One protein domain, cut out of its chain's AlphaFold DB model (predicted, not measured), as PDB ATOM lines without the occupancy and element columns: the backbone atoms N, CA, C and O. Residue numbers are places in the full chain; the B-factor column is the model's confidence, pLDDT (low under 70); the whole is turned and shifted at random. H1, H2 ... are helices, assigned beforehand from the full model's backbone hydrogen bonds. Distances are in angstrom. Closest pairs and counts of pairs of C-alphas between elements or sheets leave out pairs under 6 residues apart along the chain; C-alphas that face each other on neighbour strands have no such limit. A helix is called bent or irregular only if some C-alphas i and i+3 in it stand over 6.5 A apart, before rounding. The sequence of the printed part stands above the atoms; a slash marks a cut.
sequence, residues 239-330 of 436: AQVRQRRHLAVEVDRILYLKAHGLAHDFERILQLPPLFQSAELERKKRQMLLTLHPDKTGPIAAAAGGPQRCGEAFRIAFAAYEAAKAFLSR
ATOM      1  N   ALA A 239      60.522  -1.983  14.048       91.31
ATOM      2  CA  ALA A 239      59.253  -2.615  13.715       91.31
ATOM      3  C   ALA A 239      58.582  -3.270  14.938       91.31
ATOM      4  O   ALA A 239      57.376  -3.099  15.125       91.31
ATOM      5  N   GLN A 240      59.340  -3.966  15.793       92.06
ATOM      6  CA  GLN A 240      58.814  -4.572  17.021       92.06
ATOM      7  C   GLN A 240      58.375  -3.512  18.031       92.06
ATOM      8  O   GLN A 240      57.288  -3.628  18.603       92.06
ATOM      9  N   VAL A 241      59.150  -2.433  18.177       93.31
ATOM     10  CA  VAL A 241      58.791  -1.302  19.048       93.31
ATOM     11  C   VAL A 241      57.487  -0.651  18.580       93.31
ATOM     12  O   VAL A 241      56.571  -0.430  19.380       93.31
ATOM     13  N   ARG A 242      57.345  -0.401  17.268       94.06
ATOM     14  CA  ARG A 242      56.096   0.123  16.683       94.06
ATOM     15  C   ARG A 242      54.923  -0.829  16.905       94.06
ATOM     16  O   ARG A 242      53.839  -0.373  17.263       94.06
ATOM     17  N   GLN A 243      55.134  -2.135  16.741       93.81
ATOM     18  CA  GLN A 243      54.096  -3.144  16.943       93.81
ATOM     19  C   GLN A 243      53.630  -3.210  18.406       93.81
ATOM     20  O   GLN A 243      52.425  -3.236  18.654       93.81
ATOM     21  N   ARG A 244      54.556  -3.175  19.375       95.31
ATOM     22  CA  ARG A 244      54.246  -3.118  20.816       95.31
ATOM     23  C   ARG A 244      53.423  -1.884  21.168       95.31
ATOM     24  O   ARG A 244      52.405  -2.000  21.847       95.31
ATOM     25  N   ARG A 245      53.829  -0.715  20.662       96.00
ATOM     26  CA  ARG A 245      53.110   0.544  20.892       96.00
ATOM     27  C   ARG A 245      51.707   0.511  20.289       96.00
ATOM     28  O   ARG A 245      50.757   0.902  20.956       96.00
ATOM     29  N   HIS A 246      51.571   0.017  19.059       95.94
ATOM     30  CA  HIS A 246      50.270  -0.128  18.405       95.94
ATOM     31  C   HIS A 246      49.344  -1.082  19.175       95.94
ATOM     32  O   HIS A 246      48.180  -0.756  19.395       95.94
ATOM     33  N   LEU A 247      49.864  -2.224  19.643       96.56
ATOM     34  CA  LEU A 247      49.106  -3.162  20.475       96.56
ATOM     35  C   LEU A 247      48.609  -2.503  21.770       96.56
ATOM     36  O   LEU A 247      47.427  -2.615  22.085       96.56
ATOM     37  N   ALA A 248      49.490  -1.813  22.501       96.88
ATOM     38  CA  ALA A 248      49.139  -1.151  23.756       96.88
ATOM     39  C   ALA A 248      48.019  -0.115  23.562       96.88
ATOM     40  O   ALA A 248      47.018  -0.152  24.274       96.88
ATOM     41  N   VAL A 249      48.140   0.734  22.533       97.44
ATOM     42  CA  VAL A 249      47.132   1.753  22.195       97.44
ATOM     43  C   VAL A 249      45.773   1.122  21.883       97.44
ATOM     44  O   VAL A 249      44.753   1.596  22.380       97.44
ATOM     45  N   GLU A 250      45.729   0.047  21.090       97.56
ATOM     46  CA  GLU A 250      44.459  -0.611  20.756       97.56
ATOM     47  C   GLU A 250      43.820  -1.314  21.960       97.56
ATOM     48  O   GLU A 250      42.606  -1.209  22.155       97.56
ATOM     49  N   VAL A 251      44.613  -1.990  22.800       97.94
ATOM     50  CA  VAL A 251      44.109  -2.632  24.025       97.94
ATOM     51  C   VAL A 251      43.528  -1.589  24.977       97.94
ATOM     52  O   VAL A 251      42.391  -1.745  25.429       97.94
ATOM     53  N   ASP A 252      44.253  -0.501  25.237       97.94
ATOM     54  CA  ASP A 252      43.782   0.568  26.119       97.94
ATOM     55  C   ASP A 252      42.523   1.243  25.565       97.94
ATOM     56  O   ASP A 252      41.566   1.459  26.307       97.94
ATOM     57  N   ARG A 253      42.461   1.496  24.251       98.06
ATOM     58  CA  ARG A 253      41.280   2.072  23.591       98.06
ATOM     59  C   ARG A 253      40.037   1.198  23.766       98.06
ATOM     60  O   ARG A 253      38.968   1.707  24.101       98.06
ATOM     61  N   ILE A 254      40.151  -0.110  23.536       97.88
ATOM     62  CA  ILE A 254      39.011  -1.038  23.625       97.88
ATOM     63  C   ILE A 254      38.531  -1.173  25.072       97.88
ATOM     64  O   ILE A 254      37.326  -1.117  25.331       97.88
ATOM     65  N   LEU A 255      39.457  -1.305  26.023       97.81
ATOM     66  CA  LEU A 255      39.111  -1.392  27.442       97.81
ATOM     67  C   LEU A 255      38.523  -0.074  27.966       97.81
ATOM     68  O   LEU A 255      37.567  -0.107  28.742       97.81
ATOM     69  N   TYR A 256      39.008   1.074  27.485       97.81
ATOM     70  CA  TYR A 256      38.415   2.380  27.768       97.81
ATOM     71  C   TYR A 256      36.959   2.449  27.292       97.81
ATOM     72  O   TYR A 256      36.081   2.817  28.072       97.81
ATOM     73  N   LEU A 257      36.665   2.040  26.049       97.38
ATOM     74  CA  LEU A 257      35.290   2.012  25.533       97.38
ATOM     75  C   LEU A 257      34.381   1.121  26.390       97.38
ATOM     76  O   LEU A 257      33.256   1.514  26.703       97.38
ATOM     77  N   LYS A 258      34.878  -0.038  26.838       97.38
ATOM     78  CA  LYS A 258      34.135  -0.909  27.756       97.38
ATOM     79  C   LYS A 258      33.848  -0.229  29.095       97.38
ATOM     80  O   LYS A 258      32.704  -0.265  29.542       97.38
ATOM     81  N   ALA A 259      34.847   0.398  29.716       97.06
ATOM     82  CA  ALA A 259      34.687   1.085  31.000       97.06
ATOM     83  C   ALA A 259      33.643   2.219  30.947       97.06
ATOM     84  O   ALA A 259      33.000   2.508  31.950       97.06
ATOM     85  N   HIS A 260      33.420   2.808  29.768       97.19
ATOM     86  CA  HIS A 260      32.435   3.870  29.536       97.19
ATOM     87  C   HIS A 260      31.063   3.353  29.065       97.19
ATOM     88  O   HIS A 260      30.245   4.133  28.584       97.19
ATOM     89  N   GLY A 261      30.802   2.043  29.151       95.25
ATOM     90  CA  GLY A 261      29.527   1.452  28.725       95.25
ATOM     91  C   GLY A 261      29.319   1.425  27.207       95.25
ATOM     92  O   GLY A 261      28.227   1.120  26.737       95.25
ATOM     93  N   LEU A 262      30.365   1.695  26.420       95.00
ATOM     94  CA  LEU A 262      30.338   1.679  24.954       95.00
ATOM     95  C   LEU A 262      30.753   0.316  24.378       95.00
ATOM     96  O   LEU A 262      31.100   0.215  23.206       95.00
ATOM     97  N   ALA A 263      30.701  -0.750  25.183       90.81
ATOM     98  CA  ALA A 263      31.042  -2.110  24.757       90.81
ATOM     99  C   ALA A 263      30.120  -2.654  23.644       90.81
ATOM    100  O   ALA A 263      30.486  -3.596  22.947       90.81
ATOM    101  N   HIS A 264      28.932  -2.068  23.479       91.62
ATOM    102  CA  HIS A 264      27.959  -2.441  22.448       91.62
ATOM    103  C   HIS A 264      28.083  -1.608  21.161       91.62
ATOM    104  O   HIS A 264      27.439  -1.927  20.164       91.62
ATOM    105  N   ASP A 265      28.900  -0.549  21.166       96.44
ATOM    106  CA  ASP A 265      29.117   0.321  20.008       96.44
ATOM    107  C   ASP A 265      30.190  -0.293  19.092       96.44
ATOM    108  O   ASP A 265      31.378   0.051  19.137       96.44
ATOM    109  N   PHE A 266      29.769  -1.270  18.283       97.06
ATOM    110  CA  PHE A 266      30.672  -2.002  17.396       97.06
ATOM    111  C   PHE A 266      31.352  -1.099  16.357       97.06
ATOM    112  O   PHE A 266      32.475  -1.400  15.951       97.06
ATOM    113  N   GLU A 267      30.727   0.017  15.960       96.75
ATOM    114  CA  GLU A 267      31.311   0.980  15.019       96.75
ATOM    115  C   GLU A 267      32.570   1.608  15.619       96.75
ATOM    116  O   GLU A 267      33.627   1.624  14.983       96.75
ATOM    117  N   ARG A 268      32.498   2.044  16.885       96.75
ATOM    118  CA  ARG A 268      33.659   2.593  17.600       96.75
ATOM    119  C   ARG A 268      34.699   1.532  17.915       96.75
ATOM    120  O   ARG A 268      35.891   1.798  17.760       96.75
ATOM    121  N   ILE A 269      34.288   0.340  18.348       96.88
ATOM    122  CA  ILE A 269      35.234  -0.730  18.701       96.88
ATOM    123  C   ILE A 269      36.045  -1.157  17.476       96.88
ATOM    124  O   ILE A 269      37.265  -1.255  17.570       96.88
ATOM    125  N   LEU A 270      35.404  -1.338  16.322       97.12
ATOM    126  CA  LEU A 270      36.060  -1.802  15.095       97.12
ATOM    127  C   LEU A 270      36.595  -0.665  14.207       97.12
ATOM    128  O   LEU A 270      37.240  -0.941  13.193       97.12
ATOM    129  N   GLN A 271      36.355   0.596  14.591       96.69
ATOM    130  CA  GLN A 271      36.689   1.792  13.806       96.69
ATOM    131  C   GLN A 271      36.115   1.708  12.382       96.69
ATOM    132  O   GLN A 271      36.830   1.889  11.392       96.69
ATOM    133  N   LEU A 272      34.832   1.355  12.286       96.81
ATOM    134  CA  LEU A 272      34.125   1.241  11.013       96.81
ATOM    135  C   LEU A 272      33.608   2.617  10.568       96.81
ATOM    136  O   LEU A 272      33.170   3.405  11.410       96.81
ATOM    137  N   PRO A 273      33.644   2.925   9.260       95.00
ATOM    138  CA  PRO A 273      32.998   4.123   8.747       95.00
ATOM    139  C   PRO A 273      31.468   4.019   8.888       95.00
ATOM    140  O   PRO A 273      30.916   2.913   8.914       95.00
ATOM    141  N   PRO A 274      30.749   5.157   8.922       91.88
ATOM    142  CA  PRO A 274      29.300   5.145   8.765       91.88
ATOM    143  C   PRO A 274      28.934   4.470   7.438       91.88
ATOM    144  O   PRO A 274      29.547   4.781   6.420       91.88
ATOM    145  N   LEU A 275      27.914   3.606   7.437       93.19
ATOM    146  CA  LEU A 275      27.460   2.860   6.247       93.19
ATOM    147  C   LEU A 275      28.474   1.827   5.712       93.19
ATOM    148  O   LEU A 275      28.525   1.578   4.507       93.19
ATOM    149  N   PHE A 276      29.273   1.227   6.597       96.75
ATOM    150  CA  PHE A 276      30.229   0.184   6.222       96.75
ATOM    151  C   PHE A 276      29.574  -1.016   5.520       96.75
ATOM    152  O   PHE A 276      28.417  -1.363   5.765       96.75
ATOM    153  N   GLN A 277      30.355  -1.693   4.677       97.12
ATOM    154  CA  GLN A 277      29.932  -2.907   3.968       97.12
ATOM    155  C   GLN A 277      30.568  -4.180   4.547       97.12
ATOM    156  O   GLN A 277      31.533  -4.138   5.312       97.12
ATOM    157  N   SER A 278      30.065  -5.347   4.129       97.56
ATOM    158  CA  SER A 278      30.577  -6.659   4.560       97.56
ATOM    159  C   SER A 278      32.074  -6.838   4.278       97.56
ATOM    160  O   SER A 278      32.812  -7.331   5.131       97.56
ATOM    161  N   ALA A 279      32.555  -6.380   3.120       97.31
ATOM    162  CA  ALA A 279      33.967  -6.469   2.748       97.31
ATOM    163  C   ALA A 279      34.882  -5.654   3.683       97.31
ATOM    164  O   ALA A 279      35.988  -6.090   4.021       97.31
ATOM    165  N   GLU A 280      34.424  -4.480   4.122       97.56
ATOM    166  CA  GLU A 280      35.155  -3.621   5.057       97.56
ATOM    167  C   GLU A 280      35.177  -4.227   6.458       97.56
ATOM    168  O   GLU A 280      36.237  -4.264   7.091       97.56
ATOM    169  N   LEU A 281      34.044  -4.784   6.899       98.12
ATOM    170  CA  LEU A 281      33.948  -5.512   8.160       98.12
ATOM    171  C   LEU A 281      34.947  -6.679   8.206       98.12
ATOM    172  O   LEU A 281      35.700  -6.803   9.171       98.12
ATOM    173  N   GLU A 282      35.038  -7.489   7.148       97.81
ATOM    174  CA  GLU A 282      35.997  -8.603   7.070       97.81
ATOM    175  C   GLU A 282      37.461  -8.141   6.998       97.81
ATOM    176  O   GLU A 282      38.370  -8.795   7.523       97.81
ATOM    177  N   ARG A 283      37.736  -7.000   6.355       97.62
ATOM    178  CA  ARG A 283      39.074  -6.387   6.375       97.62
ATOM    179  C   ARG A 283      39.449  -5.967   7.798       97.62
ATOM    180  O   ARG A 283      40.540  -6.308   8.258       97.62
ATOM    181  N   LYS A 284      38.540  -5.291   8.508       96.81
ATOM    182  CA  LYS A 284      38.765  -4.846   9.889       96.81
ATOM    183  C   LYS A 284      38.880  -6.001  10.869       96.81
ATOM    184  O   LYS A 284      39.806  -5.996  11.675       96.81
ATOM    185  N   LYS A 285      38.044  -7.032  10.734       96.50
ATOM    186  CA  LYS A 285      38.160  -8.285  11.490       96.50
ATOM    187  C   LYS A 285      39.567  -8.867  11.375       96.50
ATOM    188  O   LYS A 285      40.204  -9.117  12.391       96.50
ATOM    189  N   ARG A 286      40.082  -9.047  10.154       96.81
ATOM    190  CA  ARG A 286      41.429  -9.604   9.936       96.81
ATOM    191  C   ARG A 286      42.519  -8.750  10.579       96.81
ATOM    192  O   ARG A 286      43.367  -9.297  11.274       96.81
ATOM    193  N   GLN A 287      42.469  -7.428  10.408       96.12
ATOM    194  CA  GLN A 287      43.424  -6.503  11.034       96.12
ATOM    195  C   GLN A 287      43.408  -6.617  12.571       96.12
ATOM    196  O   GLN A 287      44.458  -6.709  13.210       96.12
ATOM    197  N   MET A 288      42.212  -6.643  13.157       94.50
ATOM    198  CA  MET A 288      41.993  -6.744  14.598       94.50
ATOM    199  C   MET A 288      42.442  -8.087  15.166       94.50
ATOM    200  O   MET A 288      43.175  -8.111  16.154       94.50
ATOM    201  N   LEU A 289      42.069  -9.195  14.521       90.62
ATOM    202  CA  LEU A 289      42.497 -10.531  14.923       90.62
ATOM    203  C   LEU A 289      44.017 -10.649  14.848       90.62
ATOM    204  O   LEU A 289      44.617 -11.065  15.822       90.62
ATOM    205  N   LEU A 290      44.663 -10.201  13.768       93.94
ATOM    206  CA  LEU A 290      46.127 -10.243  13.665       93.94
ATOM    207  C   LEU A 290      46.828  -9.439  14.767       93.94
ATOM    208  O   LEU A 290      47.883  -9.853  15.243       93.94
ATOM    209  N   THR A 291      46.239  -8.312  15.175       95.31
ATOM    210  CA  THR A 291      46.819  -7.445  16.207       95.31
ATOM    211  C   THR A 291      46.604  -8.008  17.609       95.31
ATOM    212  O   THR A 291      47.534  -7.966  18.402       95.31
ATOM    213  N   LEU A 292      45.413  -8.530  17.925       96.38
ATOM    214  CA  LEU A 292      45.027  -8.932  19.286       96.38
ATOM    215  C   LEU A 292      45.101 -10.443  19.562       96.38
ATOM    216  O   LEU A 292      44.858 -10.851  20.696       96.38
ATOM    217  N   HIS A 293      45.398 -11.289  18.567       94.81
ATOM    218  CA  HIS A 293      45.390 -12.745  18.755       94.81
ATOM    219  C   HIS A 293      46.349 -13.170  19.879       94.81
ATOM    220  O   HIS A 293      47.508 -12.740  19.862       94.81
ATOM    221  N   PRO A 294      45.944 -14.054  20.809       91.31
ATOM    222  CA  PRO A 294      46.813 -14.505  21.898       91.31
ATOM    223  C   PRO A 294      48.136 -15.107  21.390       91.31
ATOM    224  O   PRO A 294      49.202 -14.740  21.879       91.31
ATOM    225  N   ASP A 295      48.093 -15.920  20.331       92.19
ATOM    226  CA  ASP A 295      49.295 -16.563  19.766       92.19
ATOM    227  C   ASP A 295      50.327 -15.575  19.201       92.19
ATOM    228  O   ASP A 295      51.523 -15.855  19.188       92.19
ATOM    229  N   LYS A 296      49.880 -14.415  18.702       90.31
ATOM    230  CA  LYS A 296      50.765 -13.389  18.122       90.31
ATOM    231  C   LYS A 296      51.190 -12.354  19.155       90.31
ATOM    232  O   LYS A 296      52.272 -11.784  19.044       90.31
ATOM    233  N   THR A 297      50.342 -12.112  20.150       91.25
ATOM    234  CA  THR A 297      50.567 -11.090  21.172       91.25
ATOM    235  C   THR A 297      51.367 -11.595  22.356       91.25
ATOM    236  O   THR A 297      51.990 -10.768  23.005       91.25
ATOM    237  N   GLY A 298      51.427 -12.904  22.626       90.94
ATOM    238  CA  GLY A 298      52.129 -13.476  23.786       90.94
ATOM    239  C   GLY A 298      53.501 -12.847  24.093       90.94
ATOM    240  O   GLY A 298      53.674 -12.324  25.194       90.94
ATOM    241  N   PRO A 299      54.444 -12.786  23.129       92.25
ATOM    242  CA  PRO A 299      55.777 -12.209  23.354       92.25
ATOM    243  C   PRO A 299      55.792 -10.698  23.632       92.25
ATOM    244  O   PRO A 299      56.761 -10.177  24.174       92.25
ATOM    245  N   ILE A 300      54.740  -9.978  23.235       93.75
ATOM    246  CA  ILE A 300      54.648  -8.513  23.308       93.75
ATOM    247  C   ILE A 300      53.541  -8.019  24.251       93.75
ATOM    248  O   ILE A 300      53.397  -6.815  24.453       93.75
ATOM    249  N   ALA A 301      52.783  -8.930  24.868       93.94
ATOM    250  CA  ALA A 301      51.623  -8.619  25.695       93.94
ATOM    251  C   ALA A 301      51.993  -7.816  26.947       93.94
ATOM    252  O   ALA A 301      51.175  -7.042  27.436       93.94
ATOM    253  N   ALA A 302      53.230  -7.947  27.439       94.62
ATOM    254  CA  ALA A 302      53.737  -7.153  28.556       94.62
ATOM    255  C   ALA A 302      53.595  -5.639  28.306       94.62
ATOM    256  O   ALA A 302      53.202  -4.911  29.213       94.62
ATOM    257  N   ALA A 303      53.800  -5.178  27.064       93.44
ATOM    258  CA  ALA A 303      53.655  -3.768  26.696       93.44
ATOM    259  C   ALA A 303      52.205  -3.255  26.789       93.44
ATOM    260  O   ALA A 303      51.989  -2.058  26.939       93.44
ATOM    261  N   ALA A 304      51.217  -4.150  26.725       95.75
ATOM    262  CA  ALA A 304      49.792  -3.834  26.827       95.75
ATOM    263  C   ALA A 304      49.200  -4.166  28.214       95.75
ATOM    264  O   ALA A 304      47.982  -4.261  28.381       95.75
ATOM    265  N   GLY A 305      50.046  -4.355  29.232       95.81
ATOM    266  CA  GLY A 305      49.623  -4.710  30.592       95.81
ATOM    267  C   GLY A 305      49.269  -6.193  30.773       95.81
ATOM    268  O   GLY A 305      48.511  -6.544  31.674       95.81
ATOM    269  N   GLY A 306      49.814  -7.066  29.925       96.12
ATOM    270  CA  GLY A 306      49.797  -8.517  30.096       96.12
ATOM    271  C   GLY A 306      48.772  -9.272  29.236       96.12
ATOM    272  O   GLY A 306      47.860  -8.686  28.647       96.12
ATOM    273  N   PRO A 307      48.896 -10.611  29.166       96.06
ATOM    274  CA  PRO A 307      48.087 -11.458  28.285       96.06
ATOM    275  C   PRO A 307      46.594 -11.451  28.637       96.06
ATOM    276  O   PRO A 307      45.755 -11.581  27.748       96.06
ATOM    277  N   GLN A 308      46.245 -11.254  29.913       96.44
ATOM    278  CA  GLN A 308      44.851 -11.175  30.357       96.44
ATOM    279  C   GLN A 308      44.125  -9.967  29.748       96.44
ATOM    280  O   GLN A 308      43.016 -10.124  29.235       96.44
ATOM    281  N   ARG A 309      44.768  -8.788  29.729       97.31
ATOM    282  CA  ARG A 309      44.209  -7.568  29.121       97.31
ATOM    283  C   ARG A 309      44.045  -7.722  27.612       97.31
ATOM    284  O   ARG A 309      42.983  -7.402  27.083       97.31
ATOM    285  N   CYS A 310      45.048  -8.284  26.931       97.12
ATOM    286  CA  CYS A 310      44.953  -8.597  25.501       97.12
ATOM    287  C   CYS A 310      43.794  -9.562  25.204       97.12
ATOM    288  O   CYS A 310      42.998  -9.308  24.303       97.12
ATOM    289  N   GLY A 311      43.655 -10.637  25.989       96.50
ATOM    290  CA  GLY A 311      42.570 -11.609  25.834       96.50
ATOM    291  C   GLY A 311      41.185 -11.016  26.108       96.50
ATOM    292  O   GLY A 311      40.204 -11.370  25.455       96.50
ATOM    293  N   GLU A 312      41.074 -10.077  27.046       97.00
ATOM    294  CA  GLU A 312      39.840  -9.330  27.269       97.00
ATOM    295  C   GLU A 312      39.495  -8.406  26.094       97.00
ATOM    296  O   GLU A 312      38.377  -8.483  25.582       97.00
ATOM    297  N   ALA A 313      40.450  -7.599  25.622       97.31
ATOM    298  CA  ALA A 313      40.265  -6.736  24.456       97.31
ATOM    299  C   ALA A 313      39.882  -7.544  23.205       97.31
ATOM    300  O   ALA A 313      38.974  -7.155  22.469       97.31
ATOM    301  N   PHE A 314      40.505  -8.711  23.006       97.62
ATOM    302  CA  PHE A 314      40.173  -9.642  21.930       97.62
ATOM    303  C   PHE A 314      38.709 -10.100  21.993       97.62
ATOM    304  O   PHE A 314      38.000 -10.014  20.993       97.62
ATOM    305  N   ARG A 315      38.229 -10.540  23.166       97.25
ATOM    306  CA  ARG A 315      36.832 -10.978  23.342       97.25
ATOM    307  C   ARG A 315      35.837  -9.857  23.039       97.25
ATOM    308  O   ARG A 315      34.829 -10.111  22.387       97.25
ATOM    309  N   ILE A 316      36.129  -8.629  23.473       97.00
ATOM    310  CA  ILE A 316      35.283  -7.452  23.207       97.00
ATOM    311  C   ILE A 316      35.240  -7.151  21.705       97.00
ATOM    312  O   ILE A 316      34.161  -6.986  21.141       97.00
ATOM    313  N   ALA A 317      36.399  -7.123  21.043       97.31
ATOM    314  CA  ALA A 317      36.483  -6.884  19.605       97.31
ATOM    315  C   ALA A 317      35.768  -7.973  18.789       97.31
ATOM    316  O   ALA A 317      35.084  -7.670  17.813       97.31
ATOM    317  N   PHE A 318      35.882  -9.237  19.205       97.25
ATOM    318  CA  PHE A 318      35.195 -10.347  18.550       97.25
ATOM    319  C   PHE A 318      33.672 -10.268  18.724       97.25
ATOM    320  O   PHE A 318      32.937 -10.409  17.750       97.25
ATOM    321  N   ALA A 319      33.188  -9.952  19.930       97.12
ATOM    322  CA  ALA A 319      31.764  -9.721  20.173       97.12
ATOM    323  C   ALA A 319      31.221  -8.540  19.344       97.12
ATOM    324  O   ALA A 319      30.131  -8.629  18.780       97.12
ATOM    325  N   ALA A 320      31.999  -7.459  19.207       97.12
ATOM    326  CA  ALA A 320      31.658  -6.335  18.340       97.12
ATOM    327  C   ALA A 320      31.567  -6.745  16.859       97.12
ATOM    328  O   ALA A 320      30.663  -6.298  16.158       97.12
ATOM    329  N   TYR A 321      32.458  -7.622  16.382       97.94
ATOM    330  CA  TYR A 321      32.385  -8.169  15.023       97.94
ATOM    331  C   TYR A 321      31.105  -8.978  14.794       97.94
ATOM    332  O   TYR A 321      30.420  -8.747  13.797       97.94
ATOM    333  N   GLU A 322      30.739  -9.870  15.717       97.88
ATOM    334  CA  GLU A 322      29.496 -10.643  15.606       97.88
ATOM    335  C   GLU A 322      28.257  -9.729  15.620       97.88
ATOM    336  O   GLU A 322      27.343  -9.913  14.816       97.88
ATOM    337  N   ALA A 323      28.255  -8.676  16.446       97.19
ATOM    338  CA  ALA A 323      27.185  -7.677  16.459       97.19
ATOM    339  C   ALA A 323      27.086  -6.896  15.135       97.19
ATOM    340  O   ALA A 323      25.993  -6.735  14.590       97.19
ATOM    341  N   ALA A 324      28.219  -6.457  14.579       97.25
ATOM    342  CA  ALA A 324      28.270  -5.769  13.289       97.25
ATOM    343  C   ALA A 324      27.811  -6.678  12.137       97.25
ATOM    344  O   ALA A 324      27.092  -6.246  11.235       97.25
ATOM    345  N   LYS A 325      28.182  -7.961  12.180       97.94
ATOM    346  CA  LYS A 325      27.744  -8.963  11.207       97.94
ATOM    347  C   LYS A 325      26.234  -9.190  11.287       97.94
ATOM    348  O   LYS A 325      25.564  -9.159  10.257       97.94
ATOM    349  N   ALA A 326      25.691  -9.347  12.495       97.31
ATOM    350  CA  ALA A 326      24.251  -9.466  12.717       97.31
ATOM    351  C   ALA A 326      23.488  -8.219  12.238       97.31
ATOM    352  O   ALA A 326      22.412  -8.346  11.656       97.31
ATOM    353  N   PHE A 327      24.063  -7.025  12.419       96.06
ATOM    354  CA  PHE A 327      23.504  -5.778  11.896       96.06
ATOM    355  C   PHE A 327      23.404  -5.787  10.364       96.06
ATOM    356  O   PHE A 327      22.346  -5.463   9.832       96.06
ATOM    357  N   LEU A 328      24.454  -6.221   9.657       96.31
ATOM    358  CA  LEU A 328      24.445  -6.330   8.192       96.31
ATOM    359  C   LEU A 328      23.507  -7.428   7.668       96.31
ATOM    360  O   LEU A 328      22.972  -7.302   6.572       96.31
ATOM    361  N   SER A 329      23.319  -8.512   8.424       96.69
ATOM    362  CA  SER A 329      22.380  -9.588   8.066       96.69
ATOM    363  C   SER A 329      20.924  -9.255   8.386       96.69
ATOM    364  O   SER A 329      20.028 -10.009   8.005       96.69
ATOM    365  N   ARG A 330      20.660  -8.150   9.094       95.00
ATOM    366  CA  ARG A 330      19.297  -7.753   9.423       95.00
ATOM    367  C   ARG A 330      18.588  -7.332   8.132       95.00
ATOM    368  O   ARG A 330      19.073  -6.423   7.458       95.00
TER     369      ARG A 330
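Overview. This is residues 239 to 330 of the 436 residues of a protein of Symbiodinium natans (UniProt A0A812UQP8). Two helices, H3 and the longer H5, run side by side in opposite ways as a nearly parallel-lined pair, and the long helix H1 crosses over one side of that pair near the end where H3 finishes and H5 starts. The short helix H2 packs on the same side of the pair farther along, on H5 and just reaching H3, while H4 sits at the end of the pair and makes the turn from H3 to H5, packing on H1 as well. The printed part has 92 residues with five named helices, in the order H1, H2, H3, H4, H5, and no named strand; the class is all helix. The whole is compact, with a radius of gyration of the C-alphas of 13.0 A and spans of 39 by 27 by 19 A along its three main axes.

Arrangement. H1, residues 239 to 259, touches H5, residues 307 to 329, with residues 251 to 255 alone, beside residues 309 to 317 of H5. Their closest C-alphas, those of Val 251 and Ala 313, are 5.6 A apart, and the two run the same way at a steep tilt of 67 degrees, only just short of about perpendicular. H1 also touches H4, residues 294 to 304, with residues 244 to 252 alone; the closest C-alphas, of Ala 248 and Ala 304, are 4.1 A apart, and the lines are about perpendicular at 83 degrees. H1 and H3, residues 278 to 292, only just touch, with 3 pairs of C-alphas within 8 A, the closest those of Leu 247 and Thr 291 at 6.5 A. They run opposite ways at a steep tilt of 69.8 degrees, only just short of about perpendicular. H2, residues 266 to 270, is close to H1 but not clearly touching it, the closest C-alphas being those of Ile 254 and Ile 269 at 6.2 A. It touches residues 317 to 324 of H5, the closest C-alphas being those of Phe 266 and Ala 320 at 4.5 A. H2 and H3 only just touch, with 3 pairs of C-alphas within 8 A; the closest C-alphas are those of Leu 270 and Lys 284, 6.6 A apart. H2 and H4 are apart. H3 and H5 touch at a shallow tilt of 6 degrees, opposite ways, with the closest C-alphas, those of Leu 292 and Phe 314, 5.6 A apart. H4 touches residues 307 to 311 of H5 at a steep tilt of 60 degrees, opposite ways, the closest C-alphas being those of Ala 301 and Pro 307 at 5.2 A. H5 is the hub, touching four helices. Every O i to N i+4 pair is within hydrogen-bond range in H1, H2, H3 and H5; in H4 2 of 7 are, beside 4 of 8 O i to N i+3 pairs.

Along the chain. H1 begins at C-alpha 239, at (59.253, -2.615, 13.715), and measures 30.3 A from first to last C-alpha. H2 has five residues, 266 to 270. H3, residues 278 to 292, begins at C-alpha 278, at (30.577, -6.659, 4.560), and measures 20.8 A. H4, residues 294 to 304, is irregular: C-alphas 299 and 302 are 7.5 A apart. H5 measures 32.8 A and ends at C-alpha 329, at (22.380, -9.588, 8.066).

Size, cuts and confidence. The two C-alphas farthest apart are those of Val 241 and Arg 330, at 41.2 A. The printed part has no cut. The links H3 to H4 and H4 to H5 are tight, those from H1 to H2 and H2 to H3 are short, and no link is long. The mean pLDDT of the printed part is 95.8, and no printed residue is under 70.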